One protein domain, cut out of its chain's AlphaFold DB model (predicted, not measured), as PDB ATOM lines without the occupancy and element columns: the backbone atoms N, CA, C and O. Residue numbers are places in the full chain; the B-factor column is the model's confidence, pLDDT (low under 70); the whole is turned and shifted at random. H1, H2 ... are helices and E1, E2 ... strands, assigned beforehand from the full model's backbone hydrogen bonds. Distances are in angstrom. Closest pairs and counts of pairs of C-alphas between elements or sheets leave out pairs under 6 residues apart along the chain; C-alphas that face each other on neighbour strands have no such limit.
ATOM      1  N   PHE A 180     -18.369  -5.253  36.118       91.12
ATOM      2  CA  PHE A 180     -17.152  -6.022  35.897       91.12
ATOM      3  C   PHE A 180     -17.201  -7.368  36.619       91.12
ATOM      4  O   PHE A 180     -17.887  -7.566  37.623       91.12
ATOM      5  N   THR A 181     -16.469  -8.323  36.062       93.62
ATOM      6  CA  THR A 181     -16.252  -9.644  36.650       93.62
ATOM      7  C   THR A 181     -15.030  -9.640  37.565       93.62
ATOM      8  O   THR A 181     -14.026  -8.987  37.278       93.62
ATOM      9  N   GLY A 182     -15.095 -10.416  38.645       93.88
ATOM     10  CA  GLY A 182     -13.933 -10.922  39.370       93.88
ATOM     11  C   GLY A 182     -13.228 -11.996  38.539       93.88
ATOM     12  O   GLY A 182     -12.894 -11.762  37.380       93.88
ATOM     13  N   GLU A 183     -12.996 -13.183  39.098       96.56
ATOM     14  CA  GLU A 183     -12.461 -14.307  38.326       96.56
ATOM     15  C   GLU A 183     -13.494 -14.868  37.326       96.56
ATOM     16  O   GLU A 183     -14.649 -15.135  37.657       96.56
ATOM     17  N   VAL A 184     -13.054 -15.128  36.094       97.88
ATOM     18  CA  VAL A 184     -13.774 -15.936  35.106       97.88
ATOM     19  C   VAL A 184     -12.930 -17.154  34.774       97.88
ATOM     20  O   VAL A 184     -11.813 -17.016  34.276       97.88
ATOM     21  N   VAL A 185     -13.468 -18.352  35.004       98.12
ATOM     22  CA  VAL A 185     -12.781 -19.624  34.744       98.12
ATOM     23  C   VAL A 185     -13.558 -20.428  33.723       98.12
ATOM     24  O   VAL A 185     -14.751 -20.662  33.884       98.12
ATOM     25  N   PHE A 186     -12.878 -20.904  32.690       97.94
ATOM     26  CA  PHE A 186     -13.483 -21.684  31.627       97.94
ATOM     27  C   PHE A 186     -12.650 -22.922  31.310       97.94
ATOM     28  O   PHE A 186     -11.446 -22.848  31.051       97.94
ATOM     29  N   LYS A 187     -13.313 -24.077  31.283       97.75
ATOM     30  CA  LYS A 187     -12.724 -25.351  30.882       97.75
ATOM     31  C   LYS A 187     -13.655 -26.046  29.900       97.75
ATOM     32  O   LYS A 187     -14.707 -26.531  30.296       97.75
ATOM     33  N   ALA A 188     -13.237 -26.106  28.636       95.12
ATOM     34  CA  ALA A 188     -14.064 -26.531  27.503       95.12
ATOM     35  C   ALA A 188     -14.200 -28.050  27.322       95.12
ATOM     36  O   ALA A 188     -15.168 -28.517  26.724       95.12
ATOM     37  N   THR A 189     -13.229 -28.835  27.808       94.69
ATOM     38  CA  THR A 189     -13.270 -30.308  27.760       94.69
ATOM     39  C   THR A 189     -12.689 -30.931  29.034       94.69
ATOM     40  O   THR A 189     -11.865 -30.289  29.694       94.69
ATOM     41  N   PRO A 190     -13.025 -32.195  29.369       94.81
ATOM     42  CA  PRO A 190     -12.554 -32.857  30.593       94.81
ATOM     43  C   PRO A 190     -11.024 -32.882  30.752       94.81
ATOM     44  O   PRO A 190     -10.501 -32.653  31.846       94.81
ATOM     45  N   ASN A 191     -10.313 -33.105  29.641       94.38
ATOM     46  CA  ASN A 191      -8.849 -33.204  29.577       94.38
ATOM     47  C   ASN A 191      -8.182 -31.924  29.039       94.38
ATOM     48  O   ASN A 191      -6.973 -31.908  28.823       94.38
ATOM     49  N   GLY A 192      -8.963 -30.877  28.768       91.94
ATOM     50  CA  GLY A 192      -8.459 -29.604  28.264       91.94
ATOM     51  C   GLY A 192      -7.877 -28.722  29.365       91.94
ATOM     52  O   GLY A 192      -8.101 -28.948  30.557       91.94
ATOM     53  N   SER A 193      -7.155 -27.681  28.948       95.38
ATOM     54  CA  SER A 193      -6.651 -26.651  29.855       95.38
ATOM     55  C   SER A 193      -7.796 -25.862  30.489       95.38
ATOM     56  O   SER A 193      -8.763 -25.500  29.816       95.38
ATOM     57  N   THR A 194      -7.644 -25.552  31.773       97.56
ATOM     58  CA  THR A 194      -8.431 -24.516  32.441       97.56
ATOM     59  C   THR A 194      -7.857 -23.157  32.067       97.56
ATOM     60  O   THR A 194      -6.643 -22.964  32.142       97.56
ATOM     61  N   ARG A 195      -8.718 -22.226  31.664       97.12
ATOM     62  CA  ARG A 195      -8.339 -20.849  31.348       97.12
ATOM     63  C   ARG A 195      -9.010 -19.912  32.325       97.12
ATOM     64  O   ARG A 195     -10.200 -20.064  32.584       97.12
ATOM     65  N   THR A 196      -8.256 -18.931  32.794       96.81
ATOM     66  CA  THR A 196      -8.740 -17.937  33.745       96.81
ATOM     67  C   THR A 196      -8.472 -16.538  33.211       96.81
ATOM     68  O   THR A 196      -7.428 -16.289  32.607       96.81
ATOM     69  N   THR A 197      -9.416 -15.630  33.425       96.06
ATOM     70  CA  THR A 197      -9.241 -14.187  33.250       96.06
ATOM     71  C   THR A 197      -9.961 -13.462  34.384       96.06
ATOM     72  O   THR A 197     -10.601 -14.095  35.221       96.06
ATOM     73  N   ASN A 198      -9.827 -12.145  34.449       95.88
ATOM     74  CA  ASN A 198     -10.548 -11.316  35.401       95.88
ATOM     75  C   ASN A 198     -10.797  -9.915  34.843       95.88
ATOM     76  O   ASN A 198     -10.297  -9.575  33.758       95.88
ATOM     77  N   ASN A 199     -11.573  -9.131  35.595       93.00
ATOM     78  CA  ASN A 199     -11.856  -7.725  35.326       93.00
ATOM     79  C   ASN A 199     -12.379  -7.497  33.901       93.00
ATOM     80  O   ASN A 199     -11.894  -6.639  33.162       93.00
ATOM     81  N   LYS A 200     -13.323  -8.346  33.483       93.69
ATOM     82  CA  LYS A 200     -13.999  -8.244  32.185       93.69
ATOM     83  C   LYS A 200     -15.358  -7.610  32.348       93.69
ATOM     84  O   LYS A 200     -16.071  -7.961  33.288       93.69
ATOM     85  N   GLU A 201     -15.690  -6.707  31.434       93.50
ATOM     86  CA  GLU A 201     -17.008  -6.085  31.387       93.50
ATOM     87  C   GLU A 201     -18.059  -7.170  31.152       93.50
ATOM     88  O   GLU A 201     -17.904  -8.026  30.272       93.50
ATOM     89  N   VAL A 202     -19.114  -7.137  31.958       95.06
ATOM     90  CA  VAL A 202     -20.254  -8.034  31.849       95.06
ATOM     91  C   VAL A 202     -21.536  -7.228  31.727       95.06
ATOM     92  O   VAL A 202     -21.817  -6.344  32.525       95.06
ATOM     93  N   ASN A 203     -22.332  -7.562  30.721       94.06
ATOM     94  CA  ASN A 203     -23.657  -7.011  30.509       94.06
ATOM     95  C   ASN A 203     -24.674  -8.131  30.700       94.06
ATOM     96  O   ASN A 203     -24.516  -9.218  30.147       94.06
ATOM     97  N   PHE A 204     -25.713  -7.890  31.490       95.00
ATOM     98  CA  PHE A 204     -26.765  -8.871  31.730       95.00
ATOM     99  C   PHE A 204     -28.138  -8.212  31.694       95.00
ATOM    100  O   PHE A 204     -28.318  -7.087  32.155       95.00
ATOM    101  N   TYR A 205     -29.094  -8.886  31.064       92.38
ATOM    102  CA  TYR A 205     -30.426  -8.351  30.812       92.38
ATOM    103  C   TYR A 205     -31.407  -9.466  30.454       92.38
ATOM    104  O   TYR A 205     -31.022 -10.564  30.052       92.38
ATOM    105  N   THR A 206     -32.699  -9.171  30.559       91.94
ATOM    106  CA  THR A 206     -33.764 -10.041  30.050       91.94
ATOM    107  C   THR A 206     -34.137  -9.584  28.645       91.94
ATOM    108  O   THR A 206     -34.468  -8.417  28.429       91.94
ATOM    109  N   ASN A 207     -34.055 -10.478  27.660       89.25
ATOM    110  CA  ASN A 207     -34.384 -10.137  26.275       89.25
ATOM    111  C   ASN A 207     -35.902 -10.000  26.049       89.25
ATOM    112  O   ASN A 207     -36.716 -10.298  26.919       89.25
ATOM    113  N   SER A 208     -36.306  -9.585  24.844       89.69
ATOM    114  CA  SER A 208     -37.720  -9.383  24.477       89.69
ATOM    115  C   SER A 208     -38.599 -10.633  24.591       89.69
ATOM    116  O   SER A 208     -39.820 -10.517  24.633       89.69
ATOM    117  N   ASN A 209     -37.991 -11.820  24.648       87.88
ATOM    118  CA  ASN A 209     -38.682 -13.091  24.833       87.88
ATOM    119  C   ASN A 209     -38.738 -13.519  26.310       87.88
ATOM    120  O   ASN A 209     -39.133 -14.647  26.589       87.88
ATOM    121  N   GLY A 210     -38.313 -12.659  27.238       89.50
ATOM    122  CA  GLY A 210     -38.303 -12.950  28.668       89.50
ATOM    123  C   GLY A 210     -37.155 -13.848  29.128       89.50
ATOM    124  O   GLY A 210     -37.214 -14.320  30.253       89.50
ATOM    125  N   ASN A 211     -36.136 -14.102  28.297       92.56
ATOM    126  CA  ASN A 211     -35.023 -14.977  28.683       92.56
ATOM    127  C   ASN A 211     -33.820 -14.171  29.177       92.56
ATOM    128  O   ASN A 211     -33.476 -13.144  28.581       92.56
ATOM    129  N   LYS A 212     -33.130 -14.698  30.188       95.38
ATOM    130  CA  LYS A 212     -31.856 -14.170  30.689       95.38
ATOM    131  C   LYS A 212     -30.762 -14.209  29.620       95.38
ATOM    132  O   LYS A 212     -30.552 -15.226  28.950       95.38
ATOM    133  N   VAL A 213     -30.023 -13.114  29.490       96.38
ATOM    134  CA  VAL A 213     -28.840 -12.991  28.636       96.38
ATOM    135  C   VAL A 213     -27.694 -12.412  29.454       96.38
ATOM    136  O   VAL A 213     -27.884 -11.437  30.171       96.38
ATOM    137  N   ILE A 214     -26.514 -13.020  29.339       97.88
ATOM    138  CA  ILE A 214     -25.257 -12.556  29.933       97.88
ATOM    139  C   ILE A 214     -24.232 -12.467  28.809       97.88
ATOM    140  O   ILE A 214     -24.036 -13.436  28.081       97.88
ATOM    141  N   GLU A 215     -23.556 -11.340  28.677       97.38
ATOM    142  CA  GLU A 215     -22.529 -11.069  27.677       97.38
ATOM    143  C   GLU A 215     -21.258 -10.625  28.391       97.38
ATOM    144  O   GLU A 215     -21.287  -9.672  29.162       97.38
ATOM    145  N   VAL A 216     -20.140 -11.308  28.145       96.31
ATOM    146  CA  VAL A 216     -18.841 -10.941  28.717       96.31
ATOM    147  C   VAL A 216     -17.897 -10.529  27.597       96.31
ATOM    148  O   VAL A 216     -17.569 -11.320  26.701       96.31
ATOM    149  N   SER A 217     -17.448  -9.280  27.672       94.31
ATOM    150  CA  SER A 217     -16.554  -8.651  26.705       94.31
ATOM    151  C   SER A 217     -15.112  -8.738  27.187       94.31
ATOM    152  O   SER A 217     -14.766  -8.274  28.270       94.31
ATOM    153  N   MET A 218     -14.242  -9.324  26.364       90.81
ATOM    154  CA  MET A 218     -12.829  -9.493  26.707       90.81
ATOM    155  C   MET A 218     -12.012  -8.195  26.616       90.81
ATOM    156  O   MET A 218     -10.961  -8.101  27.248       90.81
ATOM    157  N   GLY A 219     -12.489  -7.214  25.843       87.19
ATOM    158  CA  GLY A 219     -11.767  -5.974  25.553       87.19
ATOM    159  C   GLY A 219     -10.494  -6.187  24.724       87.19
ATOM    160  O   GLY A 219     -10.282  -7.247  24.123       87.19
ATOM    161  N   ASP A 220      -9.638  -5.164  24.704       76.00
ATOM    162  CA  ASP A 220      -8.350  -5.179  24.007       76.00
ATOM    163  C   ASP A 220      -7.295  -5.922  24.845       76.00
ATOM    164  O   ASP A 220      -6.482  -5.330  25.553       76.00
ATOM    165  N   GLY A 221      -7.331  -7.255  24.792       78.88
ATOM    166  CA  GLY A 221      -6.394  -8.138  25.486       78.88
ATOM    167  C   GLY A 221      -5.801  -9.208  24.568       78.88
ATOM    168  O   GLY A 221      -6.422  -9.641  23.598       78.88
ATOM    169  N   SER A 222      -4.585  -9.655  24.886       85.19
ATOM    170  CA  SER A 222      -3.855 -10.692  24.137       85.19
ATOM    171  C   SER A 222      -3.461 -11.900  24.996       85.19
ATOM    172  O   SER A 222      -2.573 -12.664  24.615       85.19
ATOM    173  N   GLY A 223      -4.114 -12.089  26.147       90.06
ATOM    174  CA  GLY A 223      -3.908 -13.242  27.021       90.06
ATOM    175  C   GLY A 223      -4.460 -14.549  26.440       90.06
ATOM    176  O   GLY A 223      -5.093 -14.581  25.380       90.06
ATOM    177  N   ASP A 224      -4.194 -15.670  27.121       93.19
ATOM    178  CA  ASP A 224      -4.641 -16.992  26.652       93.19
ATOM    179  C   ASP A 224      -6.172 -17.082  26.585       93.19
ATOM    180  O   ASP A 224      -6.714 -17.606  25.611       93.19
ATOM    181  N   PHE A 225      -6.880 -16.512  27.563       95.44
ATOM    182  CA  PHE A 225      -8.341 -16.503  27.572       95.44
ATOM    183  C   PHE A 225      -8.897 -15.711  26.380       95.44
ATOM    184  O   PHE A 225      -9.736 -16.213  25.631       95.44
ATOM    185  N   GLU A 226      -8.375 -14.510  26.133       94.19
ATOM    186  CA  GLU A 226      -8.800 -13.634  25.040       94.19
ATOM    187  C   GLU A 226      -8.496 -14.249  23.664       94.19
ATOM    188  O   GLU A 226      -9.270 -14.098  22.713       94.19
ATOM    189  N   ASN A 227      -7.397 -15.000  23.551       94.19
ATOM    190  CA  ASN A 227      -6.981 -15.660  22.315       94.19
ATOM    191  C   ASN A 227      -7.688 -16.990  22.042       94.19
ATOM    192  O   ASN A 227      -7.857 -17.343  20.874       94.19
ATOM    193  N   LYS A 228      -8.070 -17.742  23.079       95.56
ATOM    194  CA  LYS A 228      -8.619 -19.101  22.935       95.56
ATOM    195  C   LYS A 228     -10.118 -19.198  23.181       95.56
ATOM    196  O   LYS A 228     -10.750 -20.055  22.579       95.56
ATOM    197  N   VAL A 229     -10.673 -18.345  24.035       96.25
ATOM    198  CA  VAL A 229     -12.107 -18.312  24.367       96.25
ATOM    199  C   VAL A 229     -12.761 -17.104  23.700       96.25
ATOM    200  O   VAL A 229     -13.715 -17.258  22.937       96.25
ATOM    201  N   GLY A 230     -12.183 -15.915  23.891       95.25
ATOM    202  CA  GLY A 230     -12.738 -14.656  23.391       95.25
ATOM    203  C   GLY A 230     -14.026 -14.245  24.113       95.25
ATOM    204  O   GLY A 230     -14.347 -14.775  25.176       95.25
ATOM    205  N   ASN A 231     -14.751 -13.280  23.534       96.75
ATOM    206  CA  ASN A 231     -16.054 -12.845  24.049       96.75
ATOM    207  C   ASN A 231     -17.012 -14.030  24.117       96.75
ATOM    208  O   ASN A 231     -16.946 -14.928  23.272       96.75
ATOM    209  N   PHE A 232     -17.921 -14.023  25.082       97.25
ATOM    210  CA  PHE A 232     -18.919 -15.075  25.173       97.25
ATOM    211  C   PHE A 232     -20.266 -14.566  25.664       97.25
ATOM    212  O   PHE A 232     -20.362 -13.549  26.348       97.25
ATOM    213  N   THR A 233     -21.300 -15.318  25.310       97.88
ATOM    214  CA  THR A 233     -22.689 -15.064  25.658       97.88
ATOM    215  C   THR A 233     -23.287 -16.312  26.287       97.88
ATOM    216  O   THR A 233     -23.036 -17.436  25.839       97.88
ATOM    217  N   ILE A 234     -24.102 -16.108  27.314       98.19
ATOM    218  CA  ILE A 234     -24.947 -17.121  27.929       98.19
ATOM    219  C   ILE A 234     -26.387 -16.688  27.711       98.19
ATOM    220  O   ILE A 234     -26.769 -15.586  28.090       98.19
ATOM    221  N   THR A 235     -27.184 -17.541  27.081       97.00
ATOM    222  CA  THR A 235     -28.595 -17.251  26.814       97.00
ATOM    223  C   THR A 235     -29.464 -18.355  27.377       97.00
ATOM    224  O   THR A 235     -29.289 -19.529  27.038       97.00
ATOM    225  N   GLU A 236     -30.403 -17.972  28.225       96.69
ATOM    226  CA  GLU A 236     -31.484 -18.834  28.668       96.69
ATOM    227  C   GLU A 236     -32.463 -19.092  27.514       96.69
ATOM    228  O   GLU A 236     -32.675 -18.271  26.618       96.69
ATOM    229  N   SER A 237     -33.045 -20.280  27.506       93.44
ATOM    230  CA  SER A 237     -34.120 -20.645  26.602       93.44
ATOM    231  C   SER A 237     -35.010 -21.680  27.265       93.44
ATOM    232  O   SER A 237     -34.511 -22.647  27.836       93.44
ATOM    233  N   ILE A 238     -36.321 -21.517  27.131       90.19
ATOM    234  CA  ILE A 238     -37.295 -22.498  27.607       90.19
ATOM    235  C   ILE A 238     -37.710 -23.379  26.428       90.19
ATOM    236  O   ILE A 238     -38.166 -22.890  25.391       90.19
ATOM    237  N   SER A 239     -37.544 -24.693  26.562       86.50
ATOM    238  CA  SER A 239     -37.954 -25.655  25.537       86.50
ATOM    239  C   SER A 239     -38.499 -26.918  26.186       86.50
ATOM    240  O   SER A 239     -37.844 -27.513  27.033       86.50
ATOM    241  N   GLY A 240     -39.716 -27.320  25.811       84.25
ATOM    242  CA  GLY A 240     -40.347 -28.520  26.371       84.25
ATOM    243  C   GLY A 240     -40.696 -28.426  27.863       84.25
ATOM    244  O   GLY A 240     -40.846 -29.459  28.500       84.25
ATOM    245  N   GLY A 241     -40.826 -27.212  28.413       87.31
ATOM    246  CA  GLY A 241     -41.066 -26.989  29.846       87.31
ATOM    247  C   GLY A 241     -39.804 -27.043  30.712       87.31
ATOM    248  O   GLY A 241     -39.913 -26.968  31.930       87.31
ATOM    249  N   GLU A 242     -38.629 -27.156  30.095       93.69
ATOM    250  CA  GLU A 242     -37.335 -27.188  30.770       93.69
ATOM    251  C   GLU A 242     -36.519 -25.939  30.412       93.69
ATOM    252  O   GLU A 242     -36.530 -25.480  29.261       93.69
ATOM    253  N   THR A 243     -35.821 -25.392  31.406       94.19
ATOM    254  CA  THR A 243     -34.927 -24.242  31.257       94.19
ATOM    255  C   THR A 243     -33.542 -24.712  30.823       94.19
ATOM    256  O   THR A 243     -32.919 -25.569  31.456       94.19
ATOM    257  N   TRP A 244     -33.041 -24.128  29.737       95.88
ATOM    258  CA  TRP A 244     -31.737 -24.429  29.154       95.88
ATOM    259  C   TRP A 244     -30.874 -23.181  29.071       95.88
ATOM    260  O   TRP A 244     -31.303 -22.171  28.521       95.88
ATOM    261  N   TYR A 245     -29.613 -23.302  29.464       97.25
ATOM    262  CA  TYR A 245     -28.589 -22.286  29.261       97.25
ATOM    263  C   TYR A 245     -27.678 -22.677  28.100       97.25
ATOM    264  O   TYR A 245     -27.163 -23.799  28.022       97.25
ATOM    265  N   ARG A 246     -27.497 -21.735  27.172       96.31
ATOM    266  CA  ARG A 246     -26.640 -21.865  25.994       96.31
ATOM    267  C   ARG A 246     -25.415 -20.984  26.150       96.31
ATOM    268  O   ARG A 246     -25.560 -19.771  26.113       96.31
ATOM    269  N   VAL A 247     -24.233 -21.580  26.275       97.12
ATOM    270  CA  VAL A 247     -22.959 -20.849  26.298       97.12
ATOM    271  C   VAL A 247     -22.334 -20.888  24.908       97.12
ATOM    272  O   VAL A 247     -22.132 -21.965  24.333       97.12
ATOM    273  N   VAL A 248     -22.033 -19.709  24.375       97.06
ATOM    274  CA  VAL A 248     -21.387 -19.506  23.077       97.06
ATOM    275  C   VAL A 248     -20.223 -18.549  23.258       97.06
ATOM    276  O   VAL A 248     -20.387 -17.452  23.766       97.06
ATOM    277  N   THR A 249     -19.049 -18.962  22.820       97.06
ATOM    278  CA  THR A 249     -17.794 -18.217  22.858       97.06
ATOM    279  C   THR A 249     -17.357 -17.899  21.430       97.06
ATOM    280  O   THR A 249     -17.695 -18.616  20.484       97.06
ATOM    281  N   ALA A 250     -16.586 -16.831  21.266       95.62
ATOM    282  CA  ALA A 250     -16.139 -16.369  19.960       95.62
ATOM    283  C   ALA A 250     -15.050 -17.260  19.341       95.62
ATOM    284  O   ALA A 250     -14.917 -17.289  18.117       95.62
ATOM    285  N   LYS A 251     -14.236 -17.939  20.162       95.50
ATOM    286  CA  LYS A 251     -13.019 -18.628  19.696       95.50
ATOM    287  C   LYS A 251     -12.878 -20.084  20.148       95.50
ATOM    288  O   LYS A 251     -12.123 -20.811  19.502       95.50
ATOM    289  N   GLU A 252     -13.575 -20.544  21.192       95.88
ATOM    290  CA  GLU A 252     -13.446 -21.942  21.625       95.88
ATOM    291  C   GLU A 252     -14.232 -22.875  20.694       95.88
ATOM    292  O   GLU A 252     -15.416 -22.682  20.418       95.88
ATOM    293  N   TYR A 253     -13.578 -23.943  20.238       93.00
ATOM    294  CA  TYR A 253     -14.150 -24.893  19.290       93.00
ATOM    295  C   TYR A 253     -15.365 -25.636  19.864       93.00
ATOM    296  O   TYR A 253     -16.365 -25.795  19.171       93.00
ATOM    297  N   TYR A 254     -15.290 -26.050  21.131       93.06
ATOM    298  CA  TYR A 254     -16.324 -26.861  21.793       93.06
ATOM    299  C   TYR A 254     -17.507 -26.060  22.350       93.06
ATOM    300  O   TYR A 254     -18.428 -26.644  22.922       93.06
ATOM    301  N   ALA A 255     -17.457 -24.734  22.234       93.62
ATOM    302  CA  ALA A 255     -18.478 -23.829  22.733       93.62
ATOM    303  C   ALA A 255     -18.609 -22.633  21.783       93.62
ATOM    304  O   ALA A 255     -18.449 -21.500  22.210       93.62
ATOM    305  N   ASN A 256     -18.848 -22.868  20.493       93.50
ATOM    306  CA  ASN A 256     -19.117 -21.811  19.506       93.50
ATOM    307  C   ASN A 256     -20.553 -21.898  18.969       93.50
ATOM    308  O   ASN A 256     -21.356 -22.720  19.408       93.50
ATOM    309  N   ASP A 257     -20.880 -21.040  18.009       90.44
ATOM    310  CA  ASP A 257     -22.179 -20.965  17.337       90.44
ATOM    311  C   ASP A 257     -22.616 -22.291  16.683       90.44
ATOM    312  O   ASP A 257     -23.807 -22.609  16.646       90.44
ATOM    313  N   LYS A 258     -21.661 -23.099  16.212       90.75
ATOM    314  CA  LYS A 258     -21.902 -24.416  15.598       90.75
ATOM    315  C   LYS A 258     -21.935 -25.552  16.617       90.75
ATOM    316  O   LYS A 258     -22.622 -26.548  16.400       90.75
ATOM    317  N   GLN A 259     -21.203 -25.416  17.718       91.25
ATOM    318  CA  GLN A 259     -21.085 -26.394  18.801       91.25
ATOM    319  C   GLN A 259     -21.487 -25.752  20.127       91.25
ATOM    320  O   GLN A 259     -20.682 -25.604  21.040       91.25
ATOM    321  N   VAL A 260     -22.755 -25.348  20.210       89.06
ATOM    322  CA  VAL A 260     -23.278 -24.618  21.368       89.06
ATOM    323  C   VAL A 260     -23.239 -25.492  22.610       89.06
ATOM    324  O   VAL A 260     -23.776 -26.607  22.632       89.06
ATOM    325  N   TRP A 261     -22.690 -24.941  23.685       93.75
ATOM    326  CA  TRP A 261     -22.707 -25.605  24.969       93.75
ATOM    327  C   TRP A 261     -24.094 -25.484  25.594       93.75
ATOM    328  O   TRP A 261     -24.558 -24.380  25.849       93.75
ATOM    329  N   ARG A 262     -24.778 -26.612  25.807       94.12
ATOM    330  CA  ARG A 262     -26.130 -26.642  26.387       94.12
ATOM    331  C   ARG A 262     -26.154 -27.389  27.708       94.12
ATOM    332  O   ARG A 262     -25.721 -28.547  27.761       94.12
ATOM    333  N   LEU A 263     -26.688 -26.748  28.734       95.62
ATOM    334  CA  LEU A 263     -26.919 -27.340  30.047       95.62
ATOM    335  C   LEU A 263     -28.285 -26.916  30.586       95.62
ATOM    336  O   LEU A 263     -28.799 -25.859  30.230       95.62
ATOM    337  N   THR A 264     -28.869 -27.787  31.387       96.00
ATOM    338  CA  THR A 264     -30.143 -27.607  32.078       96.00
ATOM    339  C   THR A 264     -29.935 -26.829  33.375       96.00
ATOM    340  O   THR A 264     -28.815 -26.746  33.883       96.00
ATOM    341  N   GLU A 265     -30.999 -26.231  33.900       94.38
ATOM    342  CA  GLU A 265     -30.952 -25.392  35.106       94.38
ATOM    343  C   GLU A 265     -30.393 -26.101  36.349       94.38
ATOM    344  O   GLU A 265     -29.647 -25.483  37.100       94.38
ATOM    345  N   ASP A 266     -30.624 -27.409  36.513       94.94
ATOM    346  CA  ASP A 266     -30.050 -28.225  37.603       94.94
ATOM    347  C   ASP A 266     -28.513 -28.281  37.592       94.94
ATOM    348  O   ASP A 266     -27.889 -28.768  38.534       94.94
ATOM    349  N   ARG A 267     -27.888 -27.795  36.514       96.38
ATOM    350  CA  ARG A 267     -26.437 -27.713  36.363       96.38
ATOM    351  C   ARG A 267     -25.881 -26.297  36.473       96.38
ATOM    352  O   ARG A 267     -24.700 -26.092  36.183       96.38
ATOM    353  N   VAL A 268     -26.712 -25.336  36.861       97.44
ATOM    354  CA  VAL A 268     -26.274 -24.008  37.282       97.44
ATOM    355  C   VAL A 268     -26.214 -23.992  38.803       97.44
ATOM    356  O   VAL A 268     -27.206 -24.249  39.476       97.44
ATOM    357  N   ASP A 269     -25.037 -23.710  39.346       96.62
ATOM    358  CA  ASP A 269     -24.791 -23.640  40.782       96.62
ATOM    359  C   ASP A 269     -24.568 -22.181  41.203       96.62
ATOM    360  O   ASP A 269     -23.659 -21.503  40.714       96.62
ATOM    361  N   THR A 270     -25.437 -21.711  42.099       96.06
ATOM    362  CA  THR A 270     -25.421 -20.382  42.732       96.06
ATOM    363  C   THR A 270     -25.297 -20.471  44.261       96.06
ATOM    364  O   THR A 270     -25.640 -19.530  44.982       96.06
ATOM    365  N   SER A 271     -24.811 -21.604  44.785       93.31
ATOM    366  CA  SER A 271     -24.662 -21.845  46.229       93.31
ATOM    367  C   SER A 271     -23.603 -20.960  46.895       93.31
ATOM    368  O   SER A 271     -23.671 -20.719  48.102       93.31
ATOM    369  N   GLN A 272     -22.641 -20.450  46.121       91.75
ATOM    370  CA  GLN A 272     -21.656 -19.475  46.572       91.75
ATOM    371  C   GLN A 272     -22.112 -18.058  46.202       91.75
ATOM    372  O   GLN A 272     -22.262 -17.736  45.024       91.75
ATOM    373  N   GLN A 273     -22.284 -17.197  47.209       89.56
ATOM    374  CA  GLN A 273     -22.655 -15.796  47.006       89.56
ATOM    375  C   GLN A 273     -21.649 -15.087  46.084       89.56
ATOM    376  O   GLN A 273     -20.437 -15.198  46.274       89.56
ATOM    377  N   GLY A 274     -22.166 -14.364  45.087       90.44
ATOM    378  CA  GLY A 274     -21.358 -13.619  44.117       90.44
ATOM    379  C   GLY A 274     -20.752 -14.465  42.994       90.44
ATOM    380  O   GLY A 274     -19.980 -13.934  42.196       90.44
ATOM    381  N   VAL A 275     -21.082 -15.758  42.904       96.62
ATOM    382  CA  VAL A 275     -20.530 -16.671  41.895       96.62
ATOM    383  C   VAL A 275     -21.640 -17.440  41.189       96.62
ATOM    384  O   VAL A 275     -22.519 -18.012  41.827       96.62
ATOM    385  N   ILE A 276     -21.565 -17.497  39.859       98.19
ATOM    386  CA  ILE A 276     -22.418 -18.367  39.044       98.19
ATOM    387  C   ILE A 276     -21.548 -19.405  38.352       98.19
ATOM    388  O   ILE A 276     -20.594 -19.072  37.639       98.19
ATOM    389  N   HIS A 277     -21.888 -20.674  38.547       98.06
ATOM    390  CA  HIS A 277     -21.139 -21.796  38.010       98.06
ATOM    391  C   HIS A 277     -22.008 -22.640  37.072       98.06
ATOM    392  O   HIS A 277     -22.928 -23.338  37.484       98.06
ATOM    393  N   PHE A 278     -21.691 -22.595  35.781       98.00
ATOM    394  CA  PHE A 278     -22.341 -23.355  34.719       98.00
ATOM    395  C   PHE A 278     -21.584 -24.665  34.477       98.00
ATOM    396  O   PHE A 278     -20.510 -24.676  33.867       98.00
ATOM    397  N   ASN A 279     -22.138 -25.786  34.932       97.12
ATOM    398  CA  ASN A 279     -21.492 -27.092  34.853       97.12
ATOM    399  C   ASN A 279     -22.041 -27.917  33.679       97.12
ATOM    400  O   ASN A 279     -23.182 -28.367  33.674       97.12
ATOM    401  N   LYS A 280     -21.231 -28.221  32.666       93.38
ATOM    402  CA  LYS A 280     -21.679 -29.153  31.615       93.38
ATOM    403  C   LYS A 280     -21.561 -30.614  32.034       93.38
ATOM    404  O   LYS A 280     -22.212 -31.470  31.436       93.38
ATOM    405  N   GLY A 281     -20.756 -30.920  33.039       89.94
ATOM    406  CA  GLY A 281     -20.429 -32.273  33.475       89.94
ATOM    407  C   GLY A 281     -19.029 -32.711  33.046       89.94
ATOM    408  O   GLY A 281     -18.355 -32.053  32.252       89.94
ATOM    409  N   ASN A 282     -18.576 -33.840  33.599       88.31
ATOM    410  CA  ASN A 282     -17.248 -34.416  33.351       88.31
ATOM    411  C   ASN A 282     -16.101 -33.402  33.533       88.31
ATOM    412  O   ASN A 282     -15.184 -33.363  32.721       88.31
ATOM    413  N   ASN A 283     -16.151 -32.571  34.582       91.75
ATOM    414  CA  ASN A 283     -15.139 -31.539  34.858       91.75
ATOM    415  C   ASN A 283     -15.001 -30.485  33.737       91.75
ATOM    416  O   ASN A 283     -13.903 -30.025  33.426       91.75
ATOM    417  N   THR A 284     -16.125 -30.132  33.114       96.62
ATOM    418  CA  THR A 284     -16.219 -29.124  32.051       96.62
ATOM    419  C   THR A 284     -17.173 -28.035  32.532       96.62
ATOM    420  O   THR A 284     -18.342 -28.332  32.788       96.62
ATOM    421  N   TYR A 285     -16.683 -26.808  32.707       97.94
ATOM    422  CA  TYR A 285     -17.447 -25.741  33.366       97.94
ATOM    423  C   TYR A 285     -17.060 -24.314  32.939       97.94
ATOM    424  O   TYR A 285     -15.981 -24.083  32.385       97.94
ATOM    425  N   LEU A 286     -17.962 -23.372  33.216       98.25
ATOM    426  CA  LEU A 286     -17.736 -21.927  33.202       98.25
ATOM    427  C   LEU A 286     -18.130 -21.363  34.569       98.25
ATOM    428  O   LEU A 286     -19.261 -21.550  35.002       98.25
ATOM    429  N   LYS A 287     -17.213 -20.671  35.237       98.31
ATOM    430  CA  LYS A 287     -17.434 -19.969  36.505       98.31
ATOM    431  C   LYS A 287     -17.250 -18.474  36.264       98.31
ATOM    432  O   LYS A 287     -16.266 -18.090  35.634       98.31
ATOM    433  N   ILE A 288     -18.174 -17.658  36.762       98.31
ATOM    434  CA  ILE A 288     -18.108 -16.195  36.700       98.31
ATOM    435  C   ILE A 288     -18.319 -15.659  38.111       98.31
ATOM    436  O   ILE A 288     -19.355 -15.919  38.722       98.31
ATOM    437  N   GLU A 289     -17.349 -14.910  38.618       97.88
ATOM    438  CA  GLU A 289     -17.500 -14.127  39.839       97.88
ATOM    439  C   GLU A 289     -17.981 -12.722  39.473       97.88
ATOM    440  O   GLU A 289     -17.340 -12.021  38.693       97.88
ATOM    441  N   SER A 290     -19.134 -12.317  39.997       95.06
ATOM    442  CA  SER A 290     -19.669 -10.956  39.908       95.06
ATOM    443  C   SER A 290     -20.900 -10.862  40.809       95.06
ATOM    444  O   SER A 290     -21.906 -11.528  40.559       95.06
ATOM    445  N   SER A 291     -20.834 -10.033  41.853       91.12
ATOM    446  CA  SER A 291     -21.945  -9.844  42.795       91.12
ATOM    447  C   SER A 291     -23.181  -9.260  42.115       91.12
ATOM    448  O   SER A 291     -24.286  -9.741  42.350       91.12
ATOM    449  N   ALA A 292     -22.994  -8.286  41.222       89.69
ATOM    450  CA  ALA A 292     -24.091  -7.672  40.484       89.69
ATOM    451  C   ALA A 292     -24.802  -8.680  39.568       89.69
ATOM    452  O   ALA A 292     -26.024  -8.821  39.628       89.69
ATOM    453  N   LEU A 293     -24.034  -9.452  38.787       94.31
ATOM    454  CA  LEU A 293     -24.590 -10.513  37.948       94.31
ATOM    455  C   LEU A 293     -25.289 -11.584  38.795       94.31
ATOM    456  O   LEU A 293     -26.380 -12.020  38.440       94.31
ATOM    457  N   TYR A 294     -24.671 -12.016  39.899       95.00
ATOM    458  CA  TYR A 294     -25.241 -13.009  40.809       95.00
ATOM    459  C   TYR A 294     -26.596 -12.553  41.347       95.00
ATOM    460  O   TYR A 294     -27.583 -13.269  41.189       95.00
ATOM    461  N   ASN A 295     -26.648 -11.347  41.919       88.88
ATOM    462  CA  ASN A 295     -27.864 -10.772  42.487       88.88
ATOM    463  C   ASN A 295     -28.959 -10.652  41.424       88.88
ATOM    464  O   ASN A 295     -30.098 -11.044  41.668       88.88
ATOM    465  N   TRP A 296     -28.627 -10.181  40.221       92.06
ATOM    466  CA  TRP A 296     -29.584 -10.132  39.120       92.06
ATOM    467  C   TRP A 296     -30.086 -11.528  38.721       92.06
ATOM    468  O   TRP A 296     -31.288 -11.723  38.549       92.06
ATOM    469  N   PHE A 297     -29.189 -12.511  38.613       93.06
ATOM    470  CA  PHE A 297     -29.501 -13.847  38.109       93.06
ATOM    471  C   PHE A 297     -30.400 -14.664  39.043       93.06
ATOM    472  O   PHE A 297     -31.218 -15.439  38.546       93.06
ATOM    473  N   VAL A 298     -30.238 -14.523  40.365       90.31
ATOM    474  CA  VAL A 298     -31.046 -15.251  41.365       90.31
ATOM    475  C   VAL A 298     -32.401 -14.595  41.641       90.31
ATOM    476  O   VAL A 298     -33.309 -15.268  42.122       90.31
ATOM    477  N   ASN A 299     -32.532 -13.296  41.354       82.62
ATOM    478  CA  ASN A 299     -33.752 -12.524  41.608       82.62
ATOM    479  C   ASN A 299     -34.679 -12.408  40.385       82.62
ATOM    480  O   ASN A 299     -35.829 -11.995  40.539       82.62
ATOM    481  N   ASN A 300     -34.188 -12.746  39.192       75.12
ATOM    482  CA  ASN A 300     -34.953 -12.797  37.940       75.12
ATOM    483  C   ASN A 300     -35.061 -14.232  37.437       75.12
ATOM    484  O   ASN A 300     -35.785 -14.466  36.450       75.12
TER     485      ASN A 300
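Overview. This is residues 180 to 300 of the 300 residues of an uncharacterized protein of Cytobacillus horneckiae (UniProt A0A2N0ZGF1). Two sheets lie face to face as a sandwich with their strands crossed almost at right angles: a twisted sheet of five strands over a flatter sheet of four. H2, at the end of the printed part, fills one side of the sandwich, on E3 and E4 of the larger sheet and beside the start of E8, while the short H1 packs on E2 at one end. The printed part has 121 residues with nine named strands and two named helices, in the order E1 E2 E3 E4 H1 E5 E6 E7 E8 E9 H2, and its class is mixed, helices and strands. Both sheets are antiparallel throughout, one in the order E3 E4 E5 E6 E7 and the other E2 E1 E9 E8. The whole is compact, with a radius of gyration of the C-alphas of 13.4 A and spans of 38 by 27 by 27 A.

Along the chain. Find C-alpha 183 at (-12.461, -14.307, 38.326), where E1 begins; it runs to residue 187, 13.3 A away. E2 takes residues 195 to 198 and runs on into E3, residues 201 to 206, across a break of 2 residues, at 90 degrees. E4 comes back over residues 212 to 217, and H1 is the short helix of residues 224 to 228. Look next at C-alpha 232, (-18.919, -15.075, 25.173), for the start of E5, which reaches residue 239 after 21.8 A. E6, residues 242 to 249, spans 22.9 A, and E7 is short, residues 261 to 264. E8 covers residues 275 to 281, 17.7 A, and E9 residues 284 to 289, 16.9 A. H2 holds residues 291 to 299, 12.2 A long, and ends with C-alpha 299 at (-33.752, -12.524, 41.608).

Arrangement. Begin with the five-strand sheet, whose edge strands are E3 and E7. In the hairpin E3 and E4, N 203 and O 215 are 2.8 A apart, within hydrogen-bond range. E4 and E5 pair through N 234 and O 214, 2.8 A. E5, E6 and E7 form a meander, each strand the antiparallel neighbour of the one before; look for N 235 and O 246, 2.9 A, then N 245 and O 263, 2.8 A. In the four-strand sheet, E2 and E1 are a hairpin with N 186 and O 195 at 2.8 A, E1 and E9 have N 287 and O 185 at 2.8 A, and the hairpin E8 and E9 has N 278 and O 286 at 2.8 A. The facing parts of this sandwich, two sheets face to face, are 10.5 A apart centre to centre, with strands at 82 degrees. The sheets come near each other at E7 and E8, where the closest C-alphas, those of Leu 263 and Lys 280, are 5.8 A apart. H2 is on the five-strand sheet at a height of 10.0 A, over E3 and only just over E4, where 3 of its C-alphas fall; it runs along the strands, at 13 degrees to E3 on the local plane. The closest C-alphas of E3 and H2, those of Phe 204 and Leu 293, are 6.8 A apart. H2 only grazes the four-strand sheet; its closest C-alphas with E8, those of Tyr 294 and Val 275, are 6.1 A apart. H1 is on the four-strand sheet at a height of 7.0 A and only just over E2, with 3 C-alphas falling on it; Phe 225 and Arg 195 have the closest C-alphas, 5.8 A. In H1 and H2 every O i to N i+4 pair is within hydrogen-bond range.

Size, cuts and confidence. Look at Ser 222 and Gly 241 for the two C-alphas farthest apart, 41.0 A. The printed part has no cut and ends at residue 300, the chain's last residue. The link from E6 to E7, 11 residues, is long. In the short link from E7 to E8, residues 268 to 269 pair antiparallel with residues 277 to 278 of E8. The mean pLDDT of the printed part is 93.6, and no printed residue is under 70.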